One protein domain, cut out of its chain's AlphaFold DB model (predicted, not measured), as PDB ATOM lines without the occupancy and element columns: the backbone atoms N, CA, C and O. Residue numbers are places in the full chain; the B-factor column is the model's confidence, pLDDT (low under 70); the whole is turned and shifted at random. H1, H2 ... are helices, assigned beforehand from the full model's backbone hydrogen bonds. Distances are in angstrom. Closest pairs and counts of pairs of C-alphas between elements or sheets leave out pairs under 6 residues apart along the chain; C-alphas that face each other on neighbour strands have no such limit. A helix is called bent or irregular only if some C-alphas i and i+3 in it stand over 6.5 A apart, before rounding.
ATOM      1  N   VAL A 179     -51.215   1.702 -47.170       92.38
ATOM      2  CA  VAL A 179     -51.851   2.682 -46.272       92.38
ATOM      3  C   VAL A 179     -53.285   2.270 -45.970       92.38
ATOM      4  O   VAL A 179     -53.748   2.407 -44.840       92.38
ATOM      5  N   VAL A 180     -54.016   1.771 -46.971       93.31
ATOM      6  CA  VAL A 180     -55.391   1.302 -46.757       93.31
ATOM      7  C   VAL A 180     -55.391   0.060 -45.871       93.31
ATOM      8  O   VAL A 180     -56.193  -0.004 -44.946       93.31
ATOM      9  N   LEU A 181     -54.478  -0.892 -46.098       95.62
ATOM     10  CA  LEU A 181     -54.343  -2.083 -45.255       95.62
ATOM     11  C   LEU A 181     -53.977  -1.732 -43.806       95.62
ATOM     12  O   LEU A 181     -54.637  -2.211 -42.891       95.62
ATOM     13  N   GLU A 182     -53.012  -0.837 -43.585       95.56
ATOM     14  CA  GLU A 182     -52.677  -0.309 -42.252       95.56
ATOM     15  C   GLU A 182     -53.917   0.270 -41.553       95.56
ATOM     16  O   GLU A 182     -54.225  -0.075 -40.415       95.56
ATOM     17  N   LYS A 183     -54.701   1.097 -42.252       95.62
ATOM     18  CA  LYS A 183     -55.933   1.673 -41.694       95.62
ATOM     19  C   LYS A 183     -57.019   0.632 -41.440       95.62
ATOM     20  O   LYS A 183     -57.742   0.747 -40.457       95.62
ATOM     21  N   VAL A 184     -57.148  -0.383 -42.295       96.38
ATOM     22  CA  VAL A 184     -58.055  -1.514 -42.051       96.38
ATOM     23  C   VAL A 184     -57.639  -2.258 -40.783       96.38
ATOM     24  O   VAL A 184     -58.515  -2.614 -40.001       96.38
ATOM     25  N   ALA A 185     -56.335  -2.425 -40.536       96.38
ATOM     26  CA  ALA A 185     -55.818  -3.002 -39.297       96.38
ATOM     27  C   ALA A 185     -56.260  -2.182 -38.073       96.38
ATOM     28  O   ALA A 185     -56.838  -2.730 -37.139       96.38
ATOM     29  N   VAL A 186     -56.088  -0.856 -38.124       96.19
ATOM     30  CA  VAL A 186     -56.539   0.060 -37.061       96.19
ATOM     31  C   VAL A 186     -58.042  -0.077 -36.796       96.19
ATOM     32  O   VAL A 186     -58.453  -0.138 -35.640       96.19
ATOM     33  N   LEU A 187     -58.873  -0.169 -37.840       97.19
ATOM     34  CA  LEU A 187     -60.315  -0.378 -37.669       97.19
ATOM     35  C   LEU A 187     -60.636  -1.766 -37.097       97.19
ATOM     36  O   LEU A 187     -61.514  -1.882 -36.248       97.19
ATOM     37  N   CYS A 188     -59.939  -2.816 -37.535       97.00
ATOM     38  CA  CYS A 188     -60.158  -4.169 -37.024       97.00
ATOM     39  C   CYS A 188     -59.868  -4.268 -35.528       97.00
ATOM     40  O   CYS A 188     -60.640  -4.907 -34.817       97.00
ATOM     41  N   ASP A 189     -58.807  -3.610 -35.063       95.94
ATOM     42  CA  ASP A 189     -58.480  -3.494 -33.644       95.94
ATOM     43  C   ASP A 189     -59.531  -2.650 -32.898       95.94
ATOM     44  O   ASP A 189     -60.180  -3.143 -31.974       95.94
ATOM     45  N   LYS A 190     -59.816  -1.429 -33.387       96.44
ATOM     46  CA  LYS A 190     -60.794  -0.493 -32.795       96.44
ATOM     47  C   LYS A 190     -62.183  -1.108 -32.614       96.44
ATOM     48  O   LYS A 190     -62.827  -0.885 -31.592       96.44
ATOM     49  N   TYR A 191     -62.657  -1.859 -33.607       97.81
ATOM     50  CA  TYR A 191     -63.979  -2.493 -33.604       97.81
ATOM     51  C   TYR A 191     -63.941  -3.974 -33.215       97.81
ATOM     52  O   TYR A 191     -64.979  -4.634 -33.265       97.81
ATOM     53  N   GLN A 192     -62.778  -4.510 -32.837       97.06
ATOM     54  CA  GLN A 192     -62.588  -5.911 -32.445       97.06
ATOM     55  C   GLN A 192     -63.184  -6.918 -33.446       97.06
ATOM     56  O   GLN A 192     -63.878  -7.861 -33.071       97.06
ATOM     57  N   CYS A 193     -62.925  -6.711 -34.738       96.88
ATOM     58  CA  CYS A 193     -63.496  -7.507 -35.831       96.88
ATOM     59  C   CYS A 193     -62.439  -8.228 -36.689       96.88
ATOM     60  O   CYS A 193     -62.689  -8.546 -37.847       96.88
ATOM     61  N   LEU A 194     -61.273  -8.539 -36.109       95.25
ATOM     62  CA  LEU A 194     -60.176  -9.312 -36.730       95.25
ATOM     63  C   LEU A 194     -60.658 -10.564 -37.483       95.25
ATOM     64  O   LEU A 194     -60.142 -10.881 -38.553       95.25
ATOM     65  N   SER A 195     -61.657 -11.269 -36.944       93.81
ATOM     66  CA  SER A 195     -62.147 -12.541 -37.490       93.81
ATOM     67  C   SER A 195     -62.596 -12.453 -38.951       93.81
ATOM     68  O   SER A 195     -62.561 -13.468 -39.649       93.81
ATOM     69  N   ILE A 196     -62.965 -11.263 -39.440       94.69
ATOM     70  CA  ILE A 196     -63.380 -11.087 -40.833       94.69
ATOM     71  C   ILE A 196     -62.208 -11.071 -41.817       94.69
ATOM     72  O   ILE A 196     -62.428 -11.287 -43.007       94.69
ATOM     73  N   LEU A 197     -60.979 -10.797 -41.360       94.62
ATOM     74  CA  LEU A 197     -59.826 -10.695 -42.255       94.62
ATOM     75  C   LEU A 197     -59.429 -12.064 -42.804       94.62
ATOM     76  O   LEU A 197     -59.273 -12.185 -44.015       94.62
ATOM     77  N   GLY A 198     -59.344 -13.096 -41.960       89.88
ATOM     78  CA  GLY A 198     -59.121 -14.496 -42.347       89.88
ATOM     79  C   GLY A 198     -58.264 -14.704 -43.610       89.88
ATOM     80  O   GLY A 198     -57.174 -14.155 -43.762       89.88
ATOM     81  N   VAL A 199     -58.792 -15.486 -44.558       92.00
ATOM     82  CA  VAL A 199     -58.110 -15.818 -45.826       92.00
ATOM     83  C   VAL A 199     -57.930 -14.595 -46.738       92.00
ATOM     84  O   VAL A 199     -56.948 -14.512 -47.477       92.00
ATOM     85  N   VAL A 200     -58.856 -13.632 -46.693       94.12
ATOM     86  CA  VAL A 200     -58.804 -12.427 -47.539       94.12
ATOM     87  C   VAL A 200     -57.612 -11.553 -47.150       94.12
ATOM     88  O   VAL A 200     -56.893 -11.074 -48.025       94.12
ATOM     89  N   GLY A 201     -57.362 -11.404 -45.848       94.62
ATOM     90  CA  GLY A 201     -56.228 -10.670 -45.302       94.62
ATOM     91  C   GLY A 201     -54.901 -11.275 -45.742       94.62
ATOM     92  O   GLY A 201     -54.062 -10.548 -46.267       94.62
ATOM     93  N   GLN A 202     -54.748 -12.600 -45.641       95.00
ATOM     94  CA  GLN A 202     -53.547 -13.292 -46.123       95.00
ATOM     95  C   GLN A 202     -53.318 -13.068 -47.621       95.00
ATOM     96  O   GLN A 202     -52.213 -12.730 -48.045       95.00
ATOM     97  N   HIS A 203     -54.367 -13.207 -48.436       94.56
ATOM     98  CA  HIS A 203     -54.259 -13.001 -49.877       94.56
ATOM     99  C   HIS A 203     -53.864 -11.558 -50.232       94.56
ATOM    100  O   HIS A 203     -52.998 -11.339 -51.079       94.56
ATOM    101  N   TRP A 204     -54.462 -10.565 -49.572       94.88
ATOM    102  CA  TRP A 204     -54.112  -9.161 -49.780       94.88
ATOM    103  C   TRP A 204     -52.706  -8.827 -49.301       94.88
ATOM    104  O   TRP A 204     -51.995  -8.124 -50.016       94.88
ATOM    105  N   ALA A 205     -52.282  -9.345 -48.148       95.19
ATOM    106  CA  ALA A 205     -50.928  -9.133 -47.657       95.19
ATOM    107  C   ALA A 205     -49.893  -9.661 -48.656       95.19
ATOM    108  O   ALA A 205     -48.958  -8.939 -49.000       95.19
ATOM    109  N   GLN A 206     -50.124 -10.853 -49.215       95.06
ATOM    110  CA  GLN A 206     -49.257 -11.419 -50.245       95.06
ATOM    111  C   GLN A 206     -49.219 -10.552 -51.512       95.06
ATOM    112  O   GLN A 206     -48.139 -10.202 -51.978       95.06
ATOM    113  N   ILE A 207     -50.377 -10.131 -52.043       93.62
ATOM    114  CA  ILE A 207     -50.413  -9.273 -53.242       93.62
ATOM    115  C   ILE A 207     -49.695  -7.941 -52.988       93.62
ATOM    116  O   ILE A 207     -48.994  -7.439 -53.870       93.62
ATOM    117  N   ALA A 208     -49.893  -7.332 -51.816       94.44
ATOM    118  CA  ALA A 208     -49.224  -6.087 -51.454       94.44
ATOM    119  C   ALA A 208     -47.708  -6.289 -51.390       94.44
ATOM    120  O   ALA A 208     -46.969  -5.507 -51.987       94.44
ATOM    121  N   TYR A 209     -47.258  -7.361 -50.741       95.12
ATOM    122  CA  TYR A 209     -45.848  -7.700 -50.616       95.12
ATOM    123  C   TYR A 209     -45.178  -7.942 -51.977       95.12
ATOM    124  O   TYR A 209     -44.171  -7.302 -52.288       95.12
ATOM    125  N   ASP A 210     -45.788  -8.757 -52.842       94.12
ATOM    126  CA  ASP A 210     -45.274  -9.032 -54.188       94.12
ATOM    127  C   ASP A 210     -45.149  -7.739 -55.012       94.12
ATOM    128  O   ASP A 210     -44.145  -7.500 -55.689       94.12
ATOM    129  N   LYS A 211     -46.147  -6.847 -54.914       93.62
ATOM    130  CA  LYS A 211     -46.110  -5.534 -55.572       93.62
ATOM    131  C   LYS A 211     -45.009  -4.633 -55.027       93.62
ATOM    132  O   LYS A 211     -44.409  -3.897 -55.810       93.62
ATOM    133  N   LEU A 212     -44.757  -4.644 -53.718       93.94
ATOM    134  CA  LEU A 212     -43.677  -3.862 -53.116       93.94
ATOM    135  C   LEU A 212     -42.316  -4.337 -53.617       93.94
ATOM    136  O   LEU A 212     -41.511  -3.505 -54.044       93.94
ATOM    137  N   ARG A 213     -42.086  -5.656 -53.633       94.50
ATOM    138  CA  ARG A 213     -40.837  -6.234 -54.146       94.50
ATOM    139  C   ARG A 213     -40.615  -5.863 -55.605       94.50
ATOM    140  O   ARG A 213     -39.598  -5.252 -55.925       94.50
ATOM    141  N   ALA A 214     -41.611  -6.112 -56.455       93.81
ATOM    142  CA  ALA A 214     -41.524  -5.823 -57.883       93.81
ATOM    143  C   ALA A 214     -41.309  -4.329 -58.182       93.81
ATOM    144  O   ALA A 214     -40.616  -3.972 -59.134       93.81
ATOM    145  N   LYS A 215     -41.911  -3.434 -57.385       92.12
ATOM    146  CA  LYS A 215     -41.851  -1.984 -57.618       92.12
ATOM    147  C   LYS A 215     -40.555  -1.348 -57.120       92.12
ATOM    148  O   LYS A 215     -40.054  -0.431 -57.771       92.12
ATOM    149  N   TYR A 216     -40.048  -1.777 -55.967       92.00
ATOM    150  CA  TYR A 216     -38.945  -1.089 -55.295       92.00
ATOM    151  C   TYR A 216     -37.683  -1.941 -55.189       92.00
ATOM    152  O   TYR A 216     -36.602  -1.454 -55.517       92.00
ATOM    153  N   LEU A 217     -37.816  -3.198 -54.759       91.50
ATOM    154  CA  LEU A 217     -36.671  -4.038 -54.422       91.50
ATOM    155  C   LEU A 217     -36.001  -4.640 -55.660       91.50
ATOM    156  O   LEU A 217     -34.789  -4.513 -55.818       91.50
ATOM    157  N   ASP A 218     -36.767  -5.248 -56.564       93.44
ATOM    158  CA  ASP A 218     -36.201  -5.928 -57.734       93.44
ATOM    159  C   ASP A 218     -35.405  -4.973 -58.648       93.44
ATOM    160  O   ASP A 218     -34.273  -5.313 -59.012       93.44
ATOM    161  N   PRO A 219     -35.893  -3.748 -58.959       92.25
ATOM    162  CA  PRO A 219     -35.112  -2.776 -59.725       92.25
ATOM    163  C   PRO A 219     -33.823  -2.354 -59.010       92.25
ATOM    164  O   PRO A 219     -32.783  -2.200 -59.649       92.25
ATOM    165  N   TYR A 220     -33.872  -2.194 -57.685       89.94
ATOM    166  CA  TYR A 220     -32.696  -1.858 -56.883       89.94
ATOM    167  C   TYR A 220     -31.648  -2.977 -56.930       89.94
ATOM    168  O   TYR A 220     -30.478  -2.718 -57.211       89.94
ATOM    169  N   LEU A 221     -32.064  -4.231 -56.727       89.56
ATOM    170  CA  LEU A 221     -31.169  -5.389 -56.778       89.56
ATOM    171  C   LEU A 221     -30.539  -5.569 -58.164       89.56
ATOM    172  O   LEU A 221     -29.380  -5.980 -58.264       89.56
ATOM    173  N   GLN A 222     -31.278  -5.265 -59.232       91.75
ATOM    174  CA  GLN A 222     -30.746  -5.291 -60.591       91.75
ATOM    175  C   GLN A 222     -29.670  -4.215 -60.792       91.75
ATOM    176  O   GLN A 222     -28.571  -4.525 -61.248       91.75
ATOM    177  N   GLU A 223     -29.934  -2.971 -60.391       90.81
ATOM    178  CA  GLU A 223     -28.970  -1.873 -60.530       90.81
ATOM    179  C   GLU A 223     -27.725  -2.050 -59.648       90.81
ATOM    180  O   GLU A 223     -26.614  -1.733 -60.080       90.81
ATOM    181  N   ALA A 224     -27.883  -2.597 -58.439       88.56
ATOM    182  CA  ALA A 224     -26.775  -2.867 -57.524       88.56
ATOM    183  C   ALA A 224     -25.784  -3.896 -58.096       88.56
ATOM    184  O   ALA A 224     -24.572  -3.753 -57.910       88.56
ATOM    185  N   LYS A 225     -26.280  -4.898 -58.840       90.25
ATOM    186  CA  LYS A 225     -25.440  -5.871 -59.563       90.25
ATOM    187  C   LYS A 225     -24.632  -5.221 -60.685       90.25
ATOM    188  O   LYS A 225     -23.505  -5.635 -60.932       90.25
ATOM    189  N   GLU A 226     -25.197  -4.221 -61.357       92.44
ATOM    190  CA  GLU A 226     -24.571  -3.568 -62.512       92.44
ATOM    191  C   GLU A 226     -23.575  -2.469 -62.116       92.44
ATOM    192  O   GLU A 226     -22.536  -2.322 -62.758       92.44
ATOM    193  N   LYS A 227     -23.884  -1.675 -61.083       89.06
ATOM    194  CA  LYS A 227     -23.173  -0.415 -60.782       89.06
ATOM    195  C   LYS A 227     -22.382  -0.422 -59.471       89.06
ATOM    196  O   LYS A 227     -21.654   0.532 -59.205       89.06
ATOM    197  N   GLY A 228     -22.488  -1.484 -58.670       80.44
ATOM    198  CA  GLY A 228     -21.911  -1.542 -57.326       80.44
ATOM    199  C   GLY A 228     -22.700  -0.718 -56.298       80.44
ATOM    200  O   GLY A 228     -23.520   0.135 -56.635       80.44
ATOM    201  N   HIS A 229     -22.467  -0.990 -55.013       77.50
ATOM    202  CA  HIS A 229     -23.210  -0.385 -53.903       77.50
ATOM    203  C   HIS A 229     -22.618   0.992 -53.567       77.50
ATOM    204  O   HIS A 229     -21.575   1.072 -52.924       77.50
ATOM    205  N   GLY A 230     -23.235   2.073 -54.054       64.06
ATOM    206  CA  GLY A 230     -22.623   3.409 -53.991       64.06
ATOM    207  C   GLY A 230     -23.330   4.478 -53.155       64.06
ATOM    208  O   GLY A 230     -22.662   5.400 -52.696       64.06
ATOM    209  N   ARG A 231     -24.652   4.421 -52.951       74.50
ATOM    210  CA  ARG A 231     -25.424   5.488 -52.278       74.50
ATOM    211  C   ARG A 231     -26.734   4.961 -51.693       74.50
ATOM    212  O   ARG A 231     -27.251   3.961 -52.176       74.50
ATOM    213  N   GLN A 232     -27.270   5.679 -50.701       79.69
ATOM    214  CA  GLN A 232     -28.661   5.532 -50.256       79.69
ATOM    215  C   GLN A 232     -29.602   5.703 -51.452       79.69
ATOM    216  O   GLN A 232     -29.571   6.738 -52.124       79.69
ATOM    217  N   ASP A 233     -30.405   4.675 -51.721       86.50
ATOM    218  CA  ASP A 233     -31.423   4.700 -52.763       86.50
ATOM    219  C   ASP A 233     -32.783   5.033 -52.128       86.50
ATOM    220  O   ASP A 233     -33.268   4.257 -51.301       86.50
ATOM    221  N   PRO A 234     -33.440   6.142 -52.516       87.56
ATOM    222  CA  PRO A 234     -34.740   6.522 -51.959       87.56
ATOM    223  C   PRO A 234     -35.843   5.481 -52.219       87.56
ATOM    224  O   PRO A 234     -36.876   5.494 -51.548       87.56
ATOM    225  N   ARG A 235     -35.659   4.567 -53.184       89.12
ATOM    226  CA  ARG A 235     -36.573   3.436 -53.403       89.12
ATOM    227  C   ARG A 235     -36.544   2.456 -52.240       89.12
ATOM    228  O   ARG A 235     -37.592   1.906 -51.914       89.12
ATOM    229  N   LEU A 236     -35.382   2.258 -51.620       89.62
ATOM    230  CA  LEU A 236     -35.224   1.340 -50.497       89.62
ATOM    231  C   LEU A 236     -35.903   1.896 -49.244       89.62
ATOM    232  O   LEU A 236     -36.640   1.178 -48.579       89.62
ATOM    233  N   ASP A 237     -35.774   3.201 -48.998       87.81
ATOM    234  CA  ASP A 237     -36.497   3.869 -47.911       87.81
ATOM    235  C   ASP A 237     -38.016   3.749 -48.108       87.81
ATOM    236  O   ASP A 237     -38.748   3.373 -47.193       87.81
ATOM    237  N   ALA A 238     -38.500   3.996 -49.331       89.62
ATOM    238  CA  ALA A 238     -39.910   3.818 -49.663       89.62
ATOM    239  C   ALA A 238     -40.370   2.358 -49.503       89.62
ATOM    240  O   ALA A 238     -41.482   2.125 -49.026       89.62
ATOM    241  N   TYR A 239     -39.539   1.383 -49.881       92.06
ATOM    242  CA  TYR A 239     -39.813  -0.039 -49.676       92.06
ATOM    243  C   TYR A 239     -39.993  -0.348 -48.191       92.06
ATOM    244  O   TYR A 239     -41.051  -0.831 -47.794       92.06
ATOM    245  N   VAL A 240     -39.012   0.024 -47.365       91.12
ATOM    246  CA  VAL A 240     -39.010  -0.236 -45.922       91.12
ATOM    247  C   VAL A 240     -40.216   0.412 -45.239       91.12
ATOM    248  O   VAL A 240     -40.906  -0.259 -44.481       91.12
ATOM    249  N   ILE A 241     -40.540   1.674 -45.552       89.50
ATOM    250  CA  ILE A 241     -41.726   2.360 -45.004       89.50
ATOM    251  C   ILE A 241     -43.007   1.573 -45.308       89.50
ATOM    252  O   ILE A 241     -43.862   1.385 -44.442       89.50
ATOM    253  N   ASN A 242     -43.159   1.095 -46.542       92.56
ATOM    254  CA  ASN A 242     -44.348   0.349 -46.932       92.56
ATOM    255  C   ASN A 242     -44.387  -1.067 -46.342       92.56
ATOM    256  O   ASN A 242     -45.470  -1.534 -45.987       92.56
ATOM    257  N   CYS A 243     -43.237  -1.724 -46.187       93.88
ATOM    258  CA  CYS A 243     -43.143  -2.982 -45.453       93.88
ATOM    259  C   CYS A 243     -43.543  -2.789 -43.988       93.88
ATOM    260  O   CYS A 243     -44.321  -3.584 -43.478       93.88
ATOM    261  N   SER A 244     -43.128  -1.698 -43.333       92.12
ATOM    262  CA  SER A 244     -43.542  -1.385 -41.959       92.12
ATOM    263  C   SER A 244     -45.056  -1.204 -41.819       92.12
ATOM    264  O   SER A 244     -45.650  -1.720 -40.875       92.12
ATOM    265  N   ARG A 245     -45.714  -0.544 -42.782       93.75
ATOM    266  CA  ARG A 245     -47.190  -0.464 -42.824       93.75
ATOM    267  C   ARG A 245     -47.832  -1.839 -42.940       93.75
ATOM    268  O   ARG A 245     -48.801  -2.146 -42.248       93.75
ATOM    269  N   LEU A 246     -47.286  -2.668 -43.824       95.44
ATOM    270  CA  LEU A 246     -47.798  -4.009 -44.052       95.44
ATOM    271  C   LEU A 246     -47.549  -4.932 -42.851       95.44
ATOM    272  O   LEU A 246     -48.393  -5.777 -42.567       95.44
ATOM    273  N   LEU A 247     -46.458  -4.733 -42.103       95.25
ATOM    274  CA  LEU A 247     -46.192  -5.422 -40.839       95.25
ATOM    275  C   LEU A 247     -47.290  -5.138 -39.809       95.25
ATOM    276  O   LEU A 247     -47.789  -6.082 -39.205       95.25
ATOM    277  N   VAL A 248     -47.726  -3.878 -39.657       94.25
ATOM    278  CA  VAL A 248     -48.858  -3.525 -38.773       94.25
ATOM    279  C   VAL A 248     -50.110  -4.313 -39.160       94.25
ATOM    280  O   VAL A 248     -50.766  -4.896 -38.297       94.25
ATOM    281  N   PHE A 249     -50.415  -4.386 -40.457       96.25
ATOM    282  CA  PHE A 249     -51.539  -5.182 -40.944       96.25
ATOM    283  C   PHE A 249     -51.374  -6.677 -40.649       96.25
ATOM    284  O   PHE A 249     -52.306  -7.288 -40.138       96.25
ATOM    285  N   CYS A 250     -50.201  -7.259 -40.917       95.62
ATOM    286  CA  CYS A 250     -49.948  -8.685 -40.686       95.62
ATOM    287  C   CYS A 250     -50.052  -9.067 -39.206       95.62
ATOM    288  O   CYS A 250     -50.542 -10.150 -38.902       95.62
ATOM    289  N   VAL A 251     -49.636  -8.180 -38.296       94.25
ATOM    290  CA  VAL A 251     -49.787  -8.382 -36.849       94.25
ATOM    291  C   VAL A 251     -51.256  -8.446 -36.458       94.25
ATOM    292  O   VAL A 251     -51.685  -9.419 -35.847       94.25
ATOM    293  N   VAL A 252     -52.043  -7.438 -36.838       93.56
ATOM    294  CA  VAL A 252     -53.468  -7.394 -36.476       93.56
ATOM    295  C   VAL A 252     -54.244  -8.530 -37.134       93.56
ATOM    296  O   VAL A 252     -55.157  -9.072 -36.524       93.56
ATOM    297  N   ALA A 253     -53.884  -8.896 -38.364       94.81
ATOM    298  CA  ALA A 253     -54.526  -9.958 -39.128       94.81
ATOM    299  C   ALA A 253     -54.068 -11.381 -38.742       94.81
ATOM    300  O   ALA A 253     -54.569 -12.332 -39.337       94.81
ATOM    301  N   ASP A 254     -53.153 -11.528 -37.773       94.81
ATOM    302  CA  ASP A 254     -52.591 -12.808 -37.309       94.81
ATOM    303  C   ASP A 254     -51.961 -13.635 -38.453       94.81
ATOM    304  O   ASP A 254     -52.301 -14.795 -38.686       94.81
ATOM    305  N   LEU A 255     -51.058 -13.003 -39.219       95.06
ATOM    306  CA  LEU A 255     -50.406 -13.572 -40.410       95.06
ATOM    307  C   LEU A 255     -48.901 -13.829 -40.174       95.06
ATOM    308  O   LEU A 255     -48.068 -13.089 -40.708       95.06
ATOM    309  N   PRO A 256     -48.514 -14.856 -39.392       93.69
ATOM    310  CA  PRO A 256     -47.139 -15.034 -38.917       93.69
ATOM    311  C   PRO A 256     -46.116 -15.289 -40.033       93.69
ATOM    312  O   PRO A 256     -45.006 -14.765 -39.970       93.69
ATOM    313  N   ASP A 257     -46.483 -16.038 -41.076       94.00
ATOM    314  CA  ASP A 257     -45.556 -16.379 -42.164       94.00
ATOM    315  C   ASP A 257     -45.192 -15.142 -42.998       94.00
ATOM    316  O   ASP A 257     -44.017 -14.839 -43.222       94.00
ATOM    317  N   THR A 258     -46.211 -14.380 -43.407       94.19
ATOM    318  CA  THR A 258     -46.038 -13.124 -44.150       94.19
ATOM    319  C   THR A 258     -45.309 -12.088 -43.299       94.19
ATOM    320  O   THR A 258     -44.446 -11.363 -43.792       94.19
ATOM    321  N   PHE A 259     -45.623 -12.050 -42.003       94.44
ATOM    322  CA  PHE A 259     -44.954 -11.199 -41.033       94.44
ATOM    323  C   PHE A 259     -43.448 -11.497 -40.952       94.44
ATOM    324  O   PHE A 259     -42.635 -10.582 -41.084       94.44
ATOM    325  N   ALA A 260     -43.060 -12.766 -40.801       92.25
ATOM    326  CA  ALA A 260     -41.658 -13.167 -40.713       92.25
ATOM    327  C   ALA A 260     -40.873 -12.819 -41.988       92.25
ATOM    328  O   ALA A 260     -39.766 -12.281 -41.902       92.25
ATOM    329  N   ALA A 261     -41.465 -13.057 -43.166       93.06
ATOM    330  CA  ALA A 261     -40.861 -12.691 -44.447       93.06
ATOM    331  C   ALA A 261     -40.622 -11.174 -44.559       93.06
ATOM    332  O   ALA A 261     -39.527 -10.739 -44.915       93.06
ATOM    333  N   LEU A 262     -41.619 -10.364 -44.188       93.69
ATOM    334  CA  LEU A 262     -41.498  -8.905 -44.175       93.69
ATOM    335  C   LEU A 262     -40.446  -8.409 -43.179       93.69
ATOM    336  O   LEU A 262     -39.711  -7.476 -43.493       93.69
ATOM    337  N   CYS A 263     -40.354  -9.016 -41.994       91.56
ATOM    338  CA  CYS A 263     -39.330  -8.668 -41.012       91.56
ATOM    339  C   CYS A 263     -37.919  -8.925 -41.546       91.56
ATOM    340  O   CYS A 263     -37.070  -8.048 -41.395       91.56
ATOM    341  N   SER A 264     -37.684 -10.075 -42.189       91.12
ATOM    342  CA  SER A 264     -36.389 -10.373 -42.818       91.12
ATOM    343  C   SER A 264     -36.027  -9.296 -43.836       91.12
ATOM    344  O   SER A 264     -34.973  -8.678 -43.732       91.12
ATOM    345  N   ASP A 265     -36.950  -8.983 -44.747       91.44
ATOM    346  CA  ASP A 265     -36.727  -7.975 -45.781       91.44
ATOM    347  C   ASP A 265     -36.480  -6.572 -45.203       91.44
ATOM    348  O   ASP A 265     -35.649  -5.825 -45.720       91.44
ATOM    349  N   VAL A 266     -37.189  -6.179 -44.139       90.50
ATOM    350  CA  VAL A 266     -36.959  -4.888 -43.471       90.50
ATOM    351  C   VAL A 266     -35.568  -4.845 -42.847       90.50
ATOM    352  O   VAL A 266     -34.885  -3.835 -42.989       90.50
ATOM    353  N   VAL A 267     -35.126  -5.917 -42.189       88.12
ATOM    354  CA  VAL A 267     -33.787  -5.994 -41.584       88.12
ATOM    355  C   VAL A 267     -32.695  -5.960 -42.652       88.12
ATOM    356  O   VAL A 267     -31.731  -5.207 -42.510       88.12
ATOM    357  N   ASP A 268     -32.870  -6.707 -43.741       88.19
ATOM    358  CA  ASP A 268     -31.888  -6.822 -44.824       88.19
ATOM    359  C   ASP A 268     -31.725  -5.522 -45.629       88.19
ATOM    360  O   ASP A 268     -30.692  -5.293 -46.269       88.19
ATOM    361  N   HIS A 269     -32.748  -4.664 -45.631       88.50
ATOM    362  CA  HIS A 269     -32.811  -3.485 -46.497       88.50
ATOM    363  C   HIS A 269     -32.900  -2.151 -45.754       88.50
ATOM    364  O   HIS A 269     -32.793  -1.094 -46.376       88.50
ATOM    365  N   HIS A 270     -33.047  -2.161 -44.433       85.75
ATOM    366  CA  HIS A 270     -32.978  -0.945 -43.638       85.75
ATOM    367  C   HIS A 270     -31.559  -0.358 -43.649       85.75
ATOM    368  O   HIS A 270     -30.583  -1.020 -43.294       85.75
ATOM    369  N   VAL A 271     -31.439   0.928 -43.989       80.19
ATOM    370  CA  VAL A 271     -30.165   1.651 -43.923       80.19
ATOM    371  C   VAL A 271     -30.107   2.499 -42.656       80.19
ATOM    372  O   VAL A 271     -30.866   3.447 -42.489       80.19
ATOM    373  N   GLY A 272     -29.129   2.203 -41.801       75.00
ATOM    374  CA  GLY A 272     -28.845   2.956 -40.580       75.00
ATOM    375  C   GLY A 272     -29.070   2.136 -39.310       75.00
ATOM    376  O   GLY A 272     -29.434   0.961 -39.378       75.00
ATOM    377  N   PRO A 273     -28.839   2.725 -38.128       71.25
ATOM    378  CA  PRO A 273     -29.218   2.092 -36.875       71.25
ATOM    379  C   PRO A 273     -30.746   2.061 -36.765       71.25
ATOM    380  O   PRO A 273     -31.391   3.106 -36.838       71.25
ATOM    381  N   ILE A 274     -31.331   0.878 -36.561       66.06
ATOM    382  CA  ILE A 274     -32.725   0.765 -36.122       66.06
ATOM    383  C   ILE A 274     -32.726   1.213 -34.657       66.06
ATOM    384  O   ILE A 274     -32.529   0.418 -33.742       66.06
ATOM    385  N   THR A 275     -32.815   2.518 -34.408       56.94
ATOM    386  CA  THR A 275     -32.783   3.054 -33.044       56.94
ATOM    387  C   THR A 275     -34.105   2.743 -32.351       56.94
ATOM    388  O   THR A 275     -35.026   3.554 -32.361       56.94
ATOM    389  N   THR A 276     -34.211   1.567 -31.739       51.22
ATOM    390  CA  THR A 276     -35.360   1.187 -30.902       51.22
ATOM    391  C   THR A 276     -35.309   1.819 -29.510       51.22
ATOM    392  O   THR A 276     -36.333   1.865 -28.837       51.22
ATOM    393  N   LEU A 277     -34.159   2.346 -29.065       44.03
ATOM    394  CA  LEU A 277     -33.968   2.758 -27.664       44.03
ATOM    395  C   LEU A 277     -33.079   3.992 -27.431       44.03
ATOM    396  O   LEU A 277     -32.824   4.350 -26.280       44.03
ATOM    397  N   VAL A 278     -32.619   4.682 -28.476       43.16
ATOM    398  CA  VAL A 278     -31.818   5.899 -28.284       43.16
ATOM    399  C   VAL A 278     -32.766   7.085 -28.078       43.16
ATOM    400  O   VAL A 278     -33.297   7.656 -29.026       43.16
ATOM    401  N   SER A 279     -32.967   7.404 -26.793       44.34
ATOM    402  CA  SER A 279     -33.301   8.735 -26.274       44.34
ATOM    403  C   SER A 279     -34.767   9.120 -26.012       44.34
ATOM    404  O   SER A 279     -35.164  10.254 -26.279       44.34
ATOM    405  N   GLN A 280     -35.533   8.304 -25.277       47.00
ATOM    406  CA  GLN A 280     -36.496   8.936 -24.348       47.00
ATOM    407  C   GLN A 280     -35.770   9.758 -23.257       47.00
ATOM    408  O   GLN A 280     -36.347  10.687 -22.702       47.00
ATOM    409  N   SER A 281     -34.474   9.509 -23.011       45.59
ATOM    410  CA  SER A 281     -33.644  10.330 -22.120       45.59
ATOM    411  C   SER A 281     -33.229  11.693 -22.701       45.59
ATOM    412  O   SER A 281     -32.960  12.598 -21.917       45.59
ATOM    413  N   GLU A 282     -33.210  11.901 -24.028       46.66
ATOM    414  CA  GLU A 282     -32.965  13.241 -24.617       46.66
ATOM    415  C   GLU A 282     -34.256  14.046 -24.825       46.66
ATOM    416  O   GLU A 282     -34.196  15.251 -25.042       46.66
ATOM    417  N   GLN A 283     -35.443  13.448 -24.657       46.88
ATOM    418  CA  GLN A 283     -36.688  14.229 -24.583       46.88
ATOM    419  C   GLN A 283     -36.754  15.122 -23.326       46.88
ATOM    420  O   GLN A 283     -37.577  16.036 -23.263       46.88
ATOM    421  N   ALA A 284     -35.849  14.930 -22.357       47.31
ATOM    422  CA  ALA A 284     -35.706  15.791 -21.186       47.31
ATOM    423  C   ALA A 284     -35.019  17.147 -21.473       47.31
ATOM    424  O   ALA A 284     -35.110  18.046 -20.639       47.31
ATOM    425  N   THR A 285     -34.365  17.349 -22.629       50.75
ATOM    426  CA  THR A 285     -33.641  18.607 -22.941       50.75
ATOM    427  C   THR A 285     -34.429  19.614 -23.790       50.75
ATOM    428  O   THR A 285     -33.875  20.612 -24.244       50.75
ATOM    429  N   GLY A 286     -35.742  19.437 -23.966       47.09
ATOM    430  CA  GLY A 286     -36.639  20.511 -24.426       47.09
ATOM    431  C   GLY A 286     -36.586  20.870 -25.920       47.09
ATOM    432  O   GLY A 286     -37.399  21.674 -26.372       47.09
ATOM    433  N   MET A 287     -35.719  20.247 -26.723       43.53
ATOM    434  CA  MET A 287     -35.779  20.352 -28.186       43.53
ATOM    435  C   MET A 287     -36.738  19.299 -28.746       43.53
ATOM    436  O   MET A 287     -36.339  18.191 -29.095       43.53
ATOM    437  N   LYS A 288     -38.020  19.663 -28.880       46.31
ATOM    438  CA  LYS A 288     -38.957  18.941 -29.751       46.31
ATOM    439  C   LYS A 288     -38.481  19.089 -31.198       46.31
ATOM    440  O   LYS A 288     -38.929  19.983 -31.912       46.31
ATOM    441  N   ARG A 289     -37.570  18.222 -31.650       44.94
ATOM    442  CA  ARG A 289     -37.464  17.958 -33.087       44.94
ATOM    443  C   ARG A 289     -38.836  17.453 -33.514       44.94
ATOM    444  O   ARG A 289     -39.347  16.511 -32.915       44.94
ATOM    445  N   LEU A 290     -39.445  18.127 -34.487       44.47
ATOM    446  CA  LEU A 290     -40.637  17.642 -35.171       44.47
ATOM    447  C   LEU A 290     -40.225  16.303 -35.804       44.47
ATOM    448  O   LEU A 290     -39.539  16.289 -36.825       44.47
ATOM    449  N   MET A 291     -40.482  15.193 -35.114       45.38
ATOM    450  CA  MET A 291     -40.206  13.873 -35.659       45.38
ATOM    451  C   MET A 291     -41.172  13.672 -36.819       45.38
ATOM    452  O   MET A 291     -42.372  13.874 -36.673       45.38
ATOM    453  N   ASP A 292     -40.628  13.356 -37.987       53.38
ATOM    454  CA  ASP A 292     -41.436  12.966 -39.129       53.38
ATOM    455  C   ASP A 292     -42.019  11.581 -38.807       53.38
ATOM    456  O   ASP A 292     -41.280  10.599 -38.662       53.38
ATOM    457  N   ASP A 293     -43.341  11.499 -38.634       53.88
ATOM    458  CA  ASP A 293     -44.070  10.259 -38.315       53.88
ATOM    459  C   ASP A 293     -43.873   9.169 -39.389       53.88
ATOM    460  O   ASP A 293     -44.278   8.024 -39.214       53.88
ATOM    461  N   THR A 294     -43.234   9.509 -40.511       55.22
ATOM    462  CA  THR A 294     -42.997   8.618 -41.647       55.22
ATOM    463  C   THR A 294     -41.678   7.846 -41.603       55.22
ATOM    464  O   THR A 294     -41.439   7.027 -42.490       55.22
ATOM    465  N   THR A 295     -40.814   8.056 -40.602       64.62
ATOM    466  CA  THR A 295     -39.556   7.293 -40.529       64.62
ATOM    467  C   THR A 295     -39.807   5.820 -40.166       64.62
ATOM    468  O   THR A 295     -40.633   5.539 -39.293       64.62
ATOM    469  N   PRO A 296     -39.074   4.856 -40.763       59.91
ATOM    470  CA  PRO A 296     -39.200   3.433 -40.434       59.91
ATOM    471  C   PRO A 296     -39.113   3.123 -38.935       59.91
ATOM    472  O   PRO A 296     -39.872   2.299 -38.431       59.91
ATOM    473  N   ALA A 297     -38.234   3.824 -38.214       64.12
ATOM    474  CA  ALA A 297     -38.063   3.663 -36.774       64.12
ATOM    475  C   ALA A 297     -39.330   4.036 -35.983       64.12
ATOM    476  O   ALA A 297     -39.697   3.319 -35.055       64.12
ATOM    477  N   ASN A 298     -40.033   5.103 -36.376       66.56
ATOM    478  CA  ASN A 298     -41.292   5.505 -35.742       66.56
ATOM    479  C   ASN A 298     -42.425   4.525 -36.068       66.56
ATOM    480  O   ASN A 298     -43.257   4.233 -35.212       66.56
ATOM    481  N   MET A 299     -42.424   3.953 -37.275       64.62
ATOM    482  CA  MET A 299     -43.407   2.936 -37.655       64.62
ATOM    483  C   MET A 299     -43.251   1.634 -36.863       64.62
ATOM    484  O   MET A 299     -44.243   0.988 -36.548       64.62
ATOM    485  N   LEU A 300     -42.028   1.265 -36.476       67.88
ATOM    486  CA  LEU A 300     -41.791   0.118 -35.589       67.88
ATOM    487  C   LEU A 300     -42.238   0.378 -34.138       67.88
ATOM    488  O   LEU A 300     -42.369  -0.564 -33.362       67.88
ATOM    489  N   GLN A 301     -42.507   1.636 -33.777       69.62
ATOM    490  CA  GLN A 301     -43.087   2.032 -32.489       69.62
ATOM    491  C   GLN A 301     -44.615   2.186 -32.550       69.62
ATOM    492  O   GLN A 301     -45.218   2.729 -31.621       69.62
ATOM    493  N   HIS A 302     -45.252   1.738 -33.635       74.31
ATOM    494  CA  HIS A 302     -46.697   1.833 -33.801       74.31
ATOM    495  C   HIS A 302     -47.433   1.170 -32.625       74.31
ATOM    496  O   HIS A 302     -47.061   0.088 -32.183       74.31
ATOM    497  N   ALA A 303     -48.509   1.801 -32.138       77.62
ATOM    498  CA  ALA A 303     -49.218   1.374 -30.925       77.62
ATOM    499  C   ALA A 303     -49.777  -0.061 -30.995       77.62
ATOM    500  O   ALA A 303     -49.950  -0.700 -29.961       77.62
ATOM    501  N   LEU A 304     -50.039  -0.552 -32.210       75.38
ATOM    502  CA  LEU A 304     -50.533  -1.910 -32.471       75.38
ATOM    503  C   LEU A 304     -49.425  -2.968 -32.559       75.38
ATOM    504  O   LEU A 304     -49.725  -4.157 -32.579       75.38
ATOM    505  N   LEU A 305     -48.153  -2.568 -32.647       75.62
ATOM    506  CA  LEU A 305     -47.047  -3.518 -32.630       75.62
ATOM    507  C   LEU A 305     -46.687  -3.841 -31.172       75.62
ATOM    508  O   LEU A 305     -46.486  -2.924 -30.369       75.62
ATOM    509  N   PRO A 306     -46.565  -5.128 -30.799       71.88
ATOM    510  CA  PRO A 306     -46.050  -5.510 -29.495       71.88
ATOM    511  C   PRO A 306     -44.724  -4.816 -29.197       71.88
ATOM    512  O   PRO A 306     -43.799  -4.833 -30.007       71.88
ATOM    513  N   ARG A 307     -44.569  -4.270 -27.988       65.38
ATOM    514  CA  ARG A 307     -43.282  -3.693 -27.550       65.38
ATOM    515  C   ARG A 307     -42.150  -4.725 -27.556       65.38
ATOM    516  O   ARG A 307     -40.991  -4.371 -27.735       65.38
ATOM    517  N   THR A 308     -42.495  -5.999 -27.388       55.94
ATOM    518  CA  THR A 308     -41.583  -7.144 -27.490       55.94
ATOM    519  C   THR A 308     -41.044  -7.349 -28.898       55.94
ATOM    520  O   THR A 308     -39.944  -7.872 -29.039       55.94
ATOM    521  N   LEU A 309     -41.743  -6.891 -29.939       59.53
ATOM    522  CA  LEU A 309     -41.318  -7.063 -31.324       59.53
ATOM    523  C   LEU A 309     -40.050  -6.258 -31.645       59.53
ATOM    524  O   LEU A 309     -39.145  -6.762 -32.307       59.53
ATOM    525  N   ALA A 310     -39.913  -5.068 -31.051       55.91
ATOM    526  CA  ALA A 310     -38.663  -4.308 -31.065       55.91
ATOM    527  C   ALA A 310     -37.489  -5.084 -30.430       55.91
ATOM    528  O   ALA A 310     -36.342  -4.890 -30.826       55.91
ATOM    529  N   GLY A 311     -37.775  -5.971 -29.469       55.31
ATOM    530  CA  GLY A 311     -36.795  -6.872 -28.858       55.31
ATOM    531  C   GLY A 311     -36.539  -8.146 -29.669       55.31
ATOM    532  O   GLY A 311     -35.410  -8.620 -29.706       55.31
ATOM    533  N   MET A 312     -37.551  -8.682 -30.360       57.78
ATOM    534  CA  MET A 312     -37.434  -9.909 -31.164       57.78
ATOM    535  C   MET A 312     -36.628  -9.719 -32.449       57.78
ATOM    536  O   MET A 312     -35.911 -10.626 -32.852       57.78
ATOM    537  N   ILE A 313     -36.697  -8.537 -33.069       56.91
ATOM    538  CA  ILE A 313     -35.845  -8.195 -34.224       56.91
ATOM    539  C   ILE A 313     -34.357  -8.122 -33.807       56.91
ATOM    540  O   ILE A 313     -33.466  -8.231 -34.644       56.91
ATOM    541  N   TYR A 314     -34.072  -7.973 -32.509       51.25
ATOM    542  CA  TYR A 314     -32.749  -7.681 -31.966       51.25
ATOM    543  C   TYR A 314     -32.291  -8.731 -30.942       51.25
ATOM    544  O   TYR A 314     -32.065  -8.434 -29.770       51.25
ATOM    545  N   THR A 315     -32.068  -9.970 -31.381       50.16
ATOM    546  CA  THR A 315     -31.177 -10.873 -30.637       50.16
ATOM    547  C   THR A 315     -29.758 -10.768 -31.204       50.16
ATOM    548  O   THR A 315     -29.569 -11.075 -32.384       50.16
ATOM    549  N   PRO A 316     -28.742 -10.388 -30.404       45.81
ATOM    550  CA  PRO A 316     -27.352 -10.264 -30.864       45.81
ATOM    551  C   PRO A 316     -26.737 -11.586 -31.360       45.81
ATOM    552  O   PRO A 316     -25.657 -11.578 -31.940       45.81
ATOM    553  N   GLU A 317     -27.425 -12.711 -31.163       51.72
ATOM    554  CA  GLU A 317     -26.968 -14.053 -31.534       51.72
ATOM    555  C   GLU A 317     -27.452 -14.527 -32.919       51.72
ATOM    556  O   GLU A 317     -27.153 -15.649 -33.315       51.72
ATOM    557  N   GLY A 318     -28.176 -13.699 -33.686       47.28
ATOM    558  CA  GLY A 318     -28.553 -14.020 -35.076       47.28
ATOM    559  C   GLY A 318     -29.507 -15.213 -35.241       47.28
ATOM    560  O   GLY A 318     -29.682 -15.716 -36.350       47.28
ATOM    561  N   LEU A 319     -30.131 -15.677 -34.158       41.81
ATOM    562  CA  LEU A 319     -31.084 -16.782 -34.168       41.81
ATOM    563  C   LEU A 319     -32.510 -16.230 -34.173       41.81
ATOM    564  O   LEU A 319     -32.974 -15.692 -33.171       41.81
ATOM    565  N   CYS A 320     -33.215 -16.401 -35.296       43.97
ATOM    566  CA  CYS A 320     -34.671 -16.276 -35.351       43.97
ATOM    567  C   CYS A 320     -35.284 -17.256 -34.342       43.97
ATOM    568  O   CYS A 320     -35.420 -18.449 -34.617       43.97
ATOM    569  N   VAL A 321     -35.624 -16.763 -33.152       47.59
ATOM    570  CA  VAL A 321     -36.444 -17.508 -32.197       47.59
ATOM    571  C   VAL A 321     -37.825 -17.680 -32.840       47.59
ATOM    572  O   VAL A 321     -38.332 -16.706 -33.408       47.59
ATOM    573  N   PRO A 322     -38.444 -18.877 -32.804       49.09
ATOM    574  CA  PRO A 322     -39.805 -19.049 -33.297       49.09
ATOM    575  C   PRO A 322     -40.714 -18.013 -32.635       49.09
ATOM    576  O   PRO A 322     -40.747 -17.901 -31.409       49.09
ATOM    577  N   VAL A 323     -41.407 -17.227 -33.462       49.94
ATOM    578  CA  VAL A 323     -42.386 -16.245 -32.996       49.94
ATOM    579  C   VAL A 323     -43.478 -17.030 -32.261       49.94
ATOM    580  O   VAL A 323     -44.096 -17.894 -32.888       49.94
ATOM    581  N   PRO A 324     -43.701 -16.808 -30.949       50.34
ATOM    582  CA  PRO A 324     -44.832 -17.414 -30.253       50.34
ATOM    583  C   PRO A 324     -46.112 -17.043 -30.997       50.34
ATOM    584  O   PRO A 324     -46.196 -15.937 -31.543       50.34
ATOM    585  N   SER A 325     -47.115 -17.927 -31.030       50.19
ATOM    586  CA  SER A 325     -48.387 -17.537 -31.645       50.19
ATOM    587  C   SER A 325     -48.894 -16.281 -30.929       50.19
ATOM    588  O   SER A 325     -48.823 -16.198 -29.702       50.19
ATOM    589  N   PHE A 326     -49.365 -15.277 -31.669       51.91
ATOM    590  CA  PHE A 326     -49.687 -13.959 -31.108       51.91
ATOM    591  C   PHE A 326     -50.730 -14.011 -29.976       51.91
ATOM    592  O   PHE A 326     -50.732 -13.166 -29.077       51.91
ATOM    593  N   ARG A 327     -51.569 -15.055 -29.974       51.00
ATOM    594  CA  ARG A 327     -52.519 -15.370 -28.897       51.00
ATOM    595  C   ARG A 327     -51.862 -15.680 -27.551       51.00
ATOM    596  O   ARG A 327     -52.511 -15.546 -26.524       51.00
ATOM    597  N   GLU A 328     -50.599 -16.095 -27.536       45.78
ATOM    598  CA  GLU A 328     -49.851 -16.405 -26.310       45.78
ATOM    599  C   GLU A 328     -49.167 -15.170 -25.709       45.78
ATOM    600  O   GLU A 328     -48.852 -15.160 -24.524       45.78
ATOM    601  N   LEU A 329     -48.963 -14.111 -26.502       47.78
ATOM    602  CA  LEU A 329     -48.342 -12.852 -26.063       47.78
ATOM    603  C   LEU A 329     -49.358 -11.823 -25.543       47.78
ATOM    604  O   LEU A 329     -48.973 -10.735 -25.117       47.78
ATOM    605  N   SER A 330     -50.647 -12.152 -25.601       41.56
ATOM    606  CA  SER A 330     -51.764 -11.286 -25.230       41.56
ATOM    607  C   SER A 330     -52.478 -11.797 -23.971       41.56
ATOM    608  O   SER A 330     -53.676 -12.056 -23.999       41.56
ATOM    609  N   TYR A 331     -51.734 -11.928 -22.863       38.12
ATOM    610  CA  TYR A 331     -52.255 -12.022 -21.489       38.12
ATOM    611  C   TYR A 331     -51.304 -11.361 -20.488       38.12
ATOM    612  O   TYR A 331     -50.082 -11.615 -20.573       38.12
TER     613      TYR A 331
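Overview. This is residues 179 to 331 of the 331 residues of an uncharacterized protein of Ophiostoma piceae (strain UAMH 11346) (UniProt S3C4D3). H2a, H3 and H4 make an up-and-down bundle, with H1 packed on H3; residues 278 to 292 stick out. The printed part has 153 residues with six named helices, H1 to H6: all helix. It is compact: radius of gyration of the C-alphas 16.6 A, spans 47 by 43 by 33 A.

Along the chain. H1, residues 179 to 190, begins at C-alpha (-51.851, 2.682, -46.272). One helix by its hydrogen bonds, H2 is bent, C-alphas 215 and 218 being 6.9 A apart: H2a is residues 198 to 215, H2b 218 to 227. H3 is residues 234 to 252; H4 256 to 269; H5 296 to 299; H6 309 to 312, ending at C-alpha (-37.434, -9.909, -31.164).

Arrangement. The hub, H3, touches H1, H2a and H5, and makes a hairpin with H4, closest C-alphas Cys 250 and Phe 259, 5.6 A apart. In H1, H2a, H2b, H3 and H4 each O i to N i+4 pair is within hydrogen-bond range.

Size, cuts and confidence. The link H4 to H5 is long; pLDDT is under 70 at residues 230, 274 to 301 and 307 to 331.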